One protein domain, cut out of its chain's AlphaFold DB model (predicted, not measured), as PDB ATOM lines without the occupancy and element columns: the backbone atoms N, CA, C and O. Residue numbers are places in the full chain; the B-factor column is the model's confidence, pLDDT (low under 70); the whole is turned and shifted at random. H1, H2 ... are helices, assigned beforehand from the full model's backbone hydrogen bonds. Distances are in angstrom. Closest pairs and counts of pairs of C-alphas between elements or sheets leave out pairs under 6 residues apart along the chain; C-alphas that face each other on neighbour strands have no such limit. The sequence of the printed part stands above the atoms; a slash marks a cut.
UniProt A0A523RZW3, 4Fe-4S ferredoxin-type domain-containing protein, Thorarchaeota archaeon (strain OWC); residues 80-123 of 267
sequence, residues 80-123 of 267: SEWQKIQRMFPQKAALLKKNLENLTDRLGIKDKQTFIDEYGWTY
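Overview. This is residues 80 to 123 of the 267 residues of the protein "4Fe-4S ferredoxin-type domain-containing protein" of Thorarchaeota archaeon (strain OWC) (UniProt A0A523RZW3). One long helix, H2, makes the long side of an open bracket: the shorter H1 meets its first end at a steep corner, and the short H3 folds back beside a part of it, on the same side as H1 but apart from it. The corner, residues 87 to 92, sticks out, while H2 and H3 form a helical hairpin. The printed part has 44 residues with three named helices, in the order H1, H2, H3, and no named strand; its class is all helix. It is only just compact, close to loose, with a radius of gyration of the C-alphas of 10.8 A, and elongated, with spans of 31 by 18 by 14 A.

Along the chain. H1 is residues 80 to 88, 12.6 A from first to last C-alpha, and begins with C-alpha 80 at (41.043, -45.775, 26.696). H2 is residues 90 to 107, 25.5 A long, from C-alpha 90 at (31.794, -46.822, 38.615) to C-alpha 107 at (34.312, -21.508, 37.528). H3 is residues 112 to 117, 7.7 A long, and ends with C-alpha 117 at (32.854, -35.996, 29.231).

Arrangement. H1 and H2 are close but not clearly touching; their closest C-alphas, those of Gln 86 and Ala 93, are 5.4 A apart. They run opposite ways at a steep tilt of 63 degrees. H2 touches H3 with residues 97 to 104 alone; the closest C-alphas, those of Leu 100 and Ile 116, are 6.6 A apart. This hairpin runs opposite ways at a shallow tilt of 18 degrees. H1 and H3 are apart. In H1, H2 and H3 every O i to N i+4 pair is within hydrogen-bond range.

Size, cuts and confidence. The two C-alphas farthest apart, those of Met 88 and Gly 108, are 31.0 A apart. The printed part has no cut, and both links, H1 to H2 and H2 to H3, are tight. The mean pLDDT of the printed part is 91.0, and no printed residue is under 70.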
ATOM      1  N   SER A  80      41.353 -44.340  26.626       89.94
ATOM      2  CA  SER A  80      41.043 -45.775  26.696       89.94
ATOM      3  C   SER A  80      41.311 -46.366  28.086       89.94
ATOM      4  O   SER A  80      40.524 -47.180  28.575       89.94
ATOM      5  N   GLU A  81      42.376 -45.934  28.766       91.56
ATOM      6  CA  GLU A  81      42.615 -46.289  30.168       91.56
ATOM      7  C   GLU A  81      41.519 -45.727  31.075       91.56
ATOM      8  O   GLU A  81      41.032 -46.440  31.952       91.56
ATOM      9  N   TRP A  82      41.073 -44.493  30.835       91.69
ATOM     10  CA  TRP A  82      39.958 -43.898  31.568       91.69
ATOM     11  C   TRP A  82      38.664 -44.695  31.424       91.69
ATOM     12  O   TRP A  82      38.029 -45.003  32.431       91.69
ATOM     13  N   GLN A  83      38.313 -45.123  30.210       91.12
ATOM     14  CA  GLN A  83      37.149 -45.986  29.983       91.12
ATOM     15  C   GLN A  83      37.250 -47.324  30.735       91.12
ATOM     16  O   GLN A  83      36.238 -47.866  31.183       91.12
ATOM     17  N   LYS A  84      38.454 -47.897  30.883       92.75
ATOM     18  CA  LYS A  84      38.668 -49.095  31.718       92.75
ATOM     19  C   LYS A  84      38.461 -48.775  33.200       92.75
ATOM     20  O   LYS A  84      37.687 -49.460  33.863       92.75
ATOM     21  N   ILE A  85      39.087 -47.709  33.702       92.12
ATOM     22  CA  ILE A  85      38.987 -47.272  35.104       92.12
ATOM     23  C   ILE A  85      37.529 -46.989  35.490       92.12
ATOM     24  O   ILE A  85      37.086 -47.417  36.552       92.12
ATOM     25  N   GLN A  86      36.763 -46.315  34.632       92.56
ATOM     26  CA  GLN A  86      35.354 -46.007  34.887       92.56
ATOM     27  C   GLN A  86      34.489 -47.269  34.978       92.56
ATOM     28  O   GLN A  86      33.644 -47.356  35.865       92.56
ATOM     29  N   ARG A  87      34.732 -48.265  34.114       94.00
ATOM     30  CA  ARG A  87      34.039 -49.562  34.168       94.00
ATOM     31  C   ARG A  87      34.382 -50.352  35.428       94.00
ATOM     32  O   ARG A  87      33.492 -50.936  36.032       94.00
ATOM     33  N   MET A  88      35.651 -50.349  35.836       93.56
ATOM     34  CA  MET A  88      36.107 -51.055  37.039       93.56
ATOM     35  C   MET A  88      35.675 -50.363  38.340       93.56
ATOM     36  O   MET A  88      35.455 -51.026  39.349       93.56
ATOM     37  N   PHE A  89      35.550 -49.032  38.336       94.69
ATOM     38  CA  PHE A  89      35.280 -48.228  39.531       94.69
ATOM     39  C   PHE A  89      34.131 -47.222  39.321       94.69
ATOM     40  O   PHE A  89      34.333 -46.009  39.477       94.69
ATOM     41  N   PRO A  90      32.904 -47.687  39.023       96.06
ATOM     42  CA  PRO A  90      31.794 -46.822  38.615       96.06
ATOM     43  C   PRO A  90      31.380 -45.818  39.699       96.06
ATOM     44  O   PRO A  90      31.094 -44.661  39.402       96.06
ATOM     45  N   GLN A  91      31.423 -46.212  40.974       96.44
ATOM     46  CA  GLN A  91      31.083 -45.318  42.089       96.44
ATOM     47  C   GLN A  91      32.070 -44.149  42.214       96.44
ATOM     48  O   GLN A  91      31.669 -43.003  42.420       96.44
ATOM     49  N   LYS A  92      33.373 -44.419  42.048       96.06
ATOM     50  CA  LYS A  92      34.405 -43.374  42.072       96.06
ATOM     51  C   LYS A  92      34.285 -42.469  40.842       96.06
ATOM     52  O   LYS A  92      34.433 -41.257  40.975       96.06
ATOM     53  N   ALA A  93      33.967 -43.035  39.675       94.31
ATOM     54  CA  ALA A  93      33.708 -42.277  38.449       94.31
ATOM     55  C   ALA A  93      32.536 -41.302  38.617       94.31
ATOM     56  O   ALA A  93      32.677 -40.121  38.304       94.31
ATOM     57  N   ALA A  94      31.425 -41.763  39.195       95.25
ATOM     58  CA  ALA A  94      30.275 -40.917  39.500       95.25
ATOM     59  C   ALA A  94      30.632 -39.789  40.486       95.25
ATOM     60  O   ALA A  94      30.252 -38.636  40.278       95.25
ATOM     61  N   LEU A  95      31.420 -40.091  41.525       96.06
ATOM     62  CA  LEU A  95      31.891 -39.084  42.478       96.06
ATOM     63  C   LEU A  95      32.789 -38.031  41.814       96.06
ATOM     64  O   LEU A  95      32.637 -36.838  42.078       96.06
ATOM     65  N   LEU A  96      33.716 -38.451  40.951       95.19
ATOM     66  CA  LEU A  96      34.568 -37.531  40.198       95.19
ATOM     67  C   LEU A  96      33.729 -36.631  39.290       95.19
ATOM     68  O   LEU A  96      33.908 -35.416  39.338       95.19
ATOM     69  N   LYS A  97      32.786 -37.201  38.532       94.69
ATOM     70  CA  LYS A  97      31.882 -36.441  37.659       94.69
ATOM     71  C   LYS A  97      31.116 -35.373  38.442       94.69
ATOM     72  O   LYS A  97      31.190 -34.202  38.081       94.69
ATOM     73  N   LYS A  98      30.519 -35.731  39.582       96.31
ATOM     74  CA  LYS A  98      29.835 -34.779  40.474       96.31
ATOM     75  C   LYS A  98      30.753 -33.643  40.949       96.31
ATOM     76  O   LYS A  98      30.351 -32.483  41.005       96.31
ATOM     77  N   ASN A  99      32.001 -33.954  41.304       94.81
ATOM     78  CA  ASN A  99      32.968 -32.935  41.720       94.81
ATOM     79  C   ASN A  99      33.381 -32.012  40.565       94.81
ATOM     80  O   ASN A  99      33.564 -30.814  40.786       94.81
ATOM     81  N   LEU A 100      33.507 -32.549  39.351       93.75
ATOM     82  CA  LEU A 100      33.791 -31.764  38.153       93.75
ATOM     83  C   LEU A 100      32.609 -30.861  37.784       93.75
ATOM     84  O   LEU A 100      32.834 -29.696  37.486       93.75
ATOM     85  N   GLU A 101      31.368 -31.333  37.900       95.00
ATOM     86  CA  GLU A 101      30.161 -30.514  37.711       95.00
ATOM     87  C   GLU A 101      30.149 -29.320  38.680       95.00
ATOM     88  O   GLU A 101      30.119 -28.168  38.241       95.00
ATOM     89  N   ASN A 102      30.336 -29.571  39.980       93.12
ATOM     90  CA  ASN A 102      30.465 -28.512  40.988       93.12
ATOM     91  C   ASN A 102      31.622 -27.545  40.680       93.12
ATOM     92  O   ASN A 102      31.533 -26.340  40.925       93.12
ATOM     93  N   LEU A 103      32.747 -28.057  40.170       88.38
ATOM     94  CA  LEU A 103      33.867 -27.227  39.738       88.38
ATOM     95  C   LEU A 103      33.459 -26.335  38.559       88.38
ATOM     96  O   LEU A 103      33.728 -25.136  38.612       88.38
ATOM     97  N   THR A 104      32.780 -26.881  37.548       88.94
ATOM     98  CA  THR A 104      32.329 -26.106  36.385       88.94
ATOM     99  C   THR A 104      31.398 -24.967  36.755       88.94
ATOM    100  O   THR A 104      31.588 -23.858  36.255       88.94
ATOM    101  N   ASP A 105      30.480 -25.196  37.695       88.56
ATOM    102  CA  ASP A 105      29.559 -24.167  38.175       88.56
ATOM    103  C   ASP A 105      30.300 -23.036  38.890       88.56
ATOM    104  O   ASP A 105      30.114 -21.861  38.574       88.56
ATOM    105  N   ARG A 106      31.230 -23.377  39.791       83.75
ATOM    106  CA  ARG A 106      32.047 -22.375  40.502       83.75
ATOM    107  C   ARG A 106      32.928 -21.549  39.566       83.75
ATOM    108  O   ARG A 106      33.194 -20.378  39.848       83.75
ATOM    109  N   LEU A 107      33.431 -22.162  38.495       81.38
ATOM    110  CA  LEU A 107      34.312 -21.508  37.528       81.38
ATOM    111  C   LEU A 107      33.553 -20.792  36.402       81.38
ATOM    112  O   LEU A 107      34.160 -19.988  35.695       81.38
ATOM    113  N   GLY A 108      32.247 -21.026  36.256       84.25
ATOM    114  CA  GLY A 108      31.434 -20.455  35.180       84.25
ATOM    115  C   GLY A 108      31.758 -21.039  33.802       84.25
ATOM    116  O   GLY A 108      31.676 -20.331  32.797       84.25
ATOM    117  N   ILE A 109      32.164 -22.310  33.742       85.06
ATOM    118  CA  ILE A 109      32.449 -23.011  32.483       85.06
ATOM    119  C   ILE A 109      31.117 -23.371  31.828       85.06
ATOM    120  O   ILE A 109      30.333 -24.132  32.390       85.06
ATOM    121  N   LYS A 110      30.869 -22.819  30.636       87.31
ATOM    122  CA  LYS A 110      29.620 -23.051  29.896       87.31
ATOM    123  C   LYS A 110      29.592 -24.420  29.218       87.31
ATOM    124  O   LYS A 110      28.580 -25.106  29.269       87.31
ATOM    125  N   ASP A 111      30.708 -24.815  28.613       89.81
ATOM    126  CA  ASP A 111      30.825 -26.082  27.893       89.81
ATOM    127  C   ASP A 111      31.225 -27.224  28.839       89.81
ATOM    128  O   ASP A 111      32.390 -27.616  28.944       89.81
ATOM    129  N   LYS A 112      30.240 -27.714  29.602       91.62
ATOM    130  CA  LYS A 112      30.443 -28.813  30.557       91.62
ATOM    131  C   LYS A 112      30.702 -30.149  29.866       91.62
ATOM    132  O   LYS A 112      31.444 -30.955  30.416       91.62
ATOM    133  N   GLN A 113      30.113 -30.377  28.693       91.88
ATOM    134  CA  GLN A 113      30.267 -31.630  27.957       91.88
ATOM    135  C   GLN A 113      31.728 -31.827  27.552       91.88
ATOM    136  O   GLN A 113      32.348 -32.809  27.960       91.88
ATOM    137  N   THR A 114      32.317 -30.852  26.859       89.94
ATOM    138  CA  THR A 114      33.719 -30.947  26.438       89.94
ATOM    139  C   THR A 114      34.662 -30.951  27.646       89.94
ATOM    140  O   THR A 114      35.640 -31.701  27.692       89.94
ATOM    141  N   PHE A 115      34.363 -30.162  28.686       90.56
ATOM    142  CA  PHE A 115      35.201 -30.136  29.886       90.56
ATOM    143  C   PHE A 115      35.193 -31.466  30.648       90.56
ATOM    144  O   PHE A 115      36.250 -31.918  31.082       90.56
ATOM    145  N   ILE A 116      34.032 -32.088  30.849       91.81
ATOM    146  CA  ILE A 116      33.883 -33.267  31.711       91.81
ATOM    147  C   ILE A 116      33.973 -34.556  30.897       91.81
ATOM    148  O   ILE A 116      34.845 -35.385  31.165       91.81
ATOM    149  N   ASP A 117      33.074 -34.728  29.929       89.56
ATOM    150  CA  ASP A 117      32.854 -35.996  29.231       89.56
ATOM    151  C   ASP A 117      33.929 -36.257  28.158       89.56
ATOM    152  O   ASP A 117      34.279 -37.409  27.909       89.56
ATOM    153  N   GLU A 118      34.537 -35.203  27.600       89.88
ATOM    154  CA  GLU A 118      35.670 -35.295  26.658       89.88
ATOM    155  C   GLU A 118      37.041 -35.083  27.329       89.88
ATOM    156  O   GLU A 118      38.051 -34.821  26.673       89.88
ATOM    157  N   TYR A 119      37.100 -35.227  28.658       89.25
ATOM    158  CA  TYR A 119      38.325 -35.128  29.462       89.25
ATOM    159  C   TYR A 119      39.038 -33.766  29.400       89.25
ATOM    160  O   TYR A 119      40.209 -33.681  29.780       89.25
ATOM    161  N   GLY A 120      38.358 -32.688  28.992       87.56
ATOM    162  CA  GLY A 120      38.914 -31.328  28.970       87.56
ATOM    163  C   GLY A 120      39.546 -30.901  30.297       87.56
ATOM    164  O   GLY A 120      40.613 -30.292  30.318       87.56
ATOM    165  N   TRP A 121      38.976 -31.327  31.423       87.88
ATOM    166  CA  TRP A 121      39.484 -31.080  32.774       87.88
ATOM    167  C   TRP A 121      40.925 -31.555  33.019       87.88
ATOM    168  O   TRP A 121      41.560 -31.099  33.970       87.88
ATOM    169  N   THR A 122      41.460 -32.448  32.182       86.31
ATOM    170  CA  THR A 122      42.837 -32.947  32.302       86.31
ATOM    171  C   THR A 122      43.887 -31.996  31.717       86.31
ATOM    172  O   THR A 122      45.055 -32.093  32.093       86.31
ATOM    173  N   TYR A 123      43.495 -31.056  30.848       77.56
ATOM    174  CA  TYR A 123      44.421 -30.142  30.161       77.56
ATOM    175  C   TYR A 123      43.929 -28.688  30.036       77.56
ATOM    176  O   TYR A 123      44.720 -27.809  29.690       77.56
TER     177      TYR A 123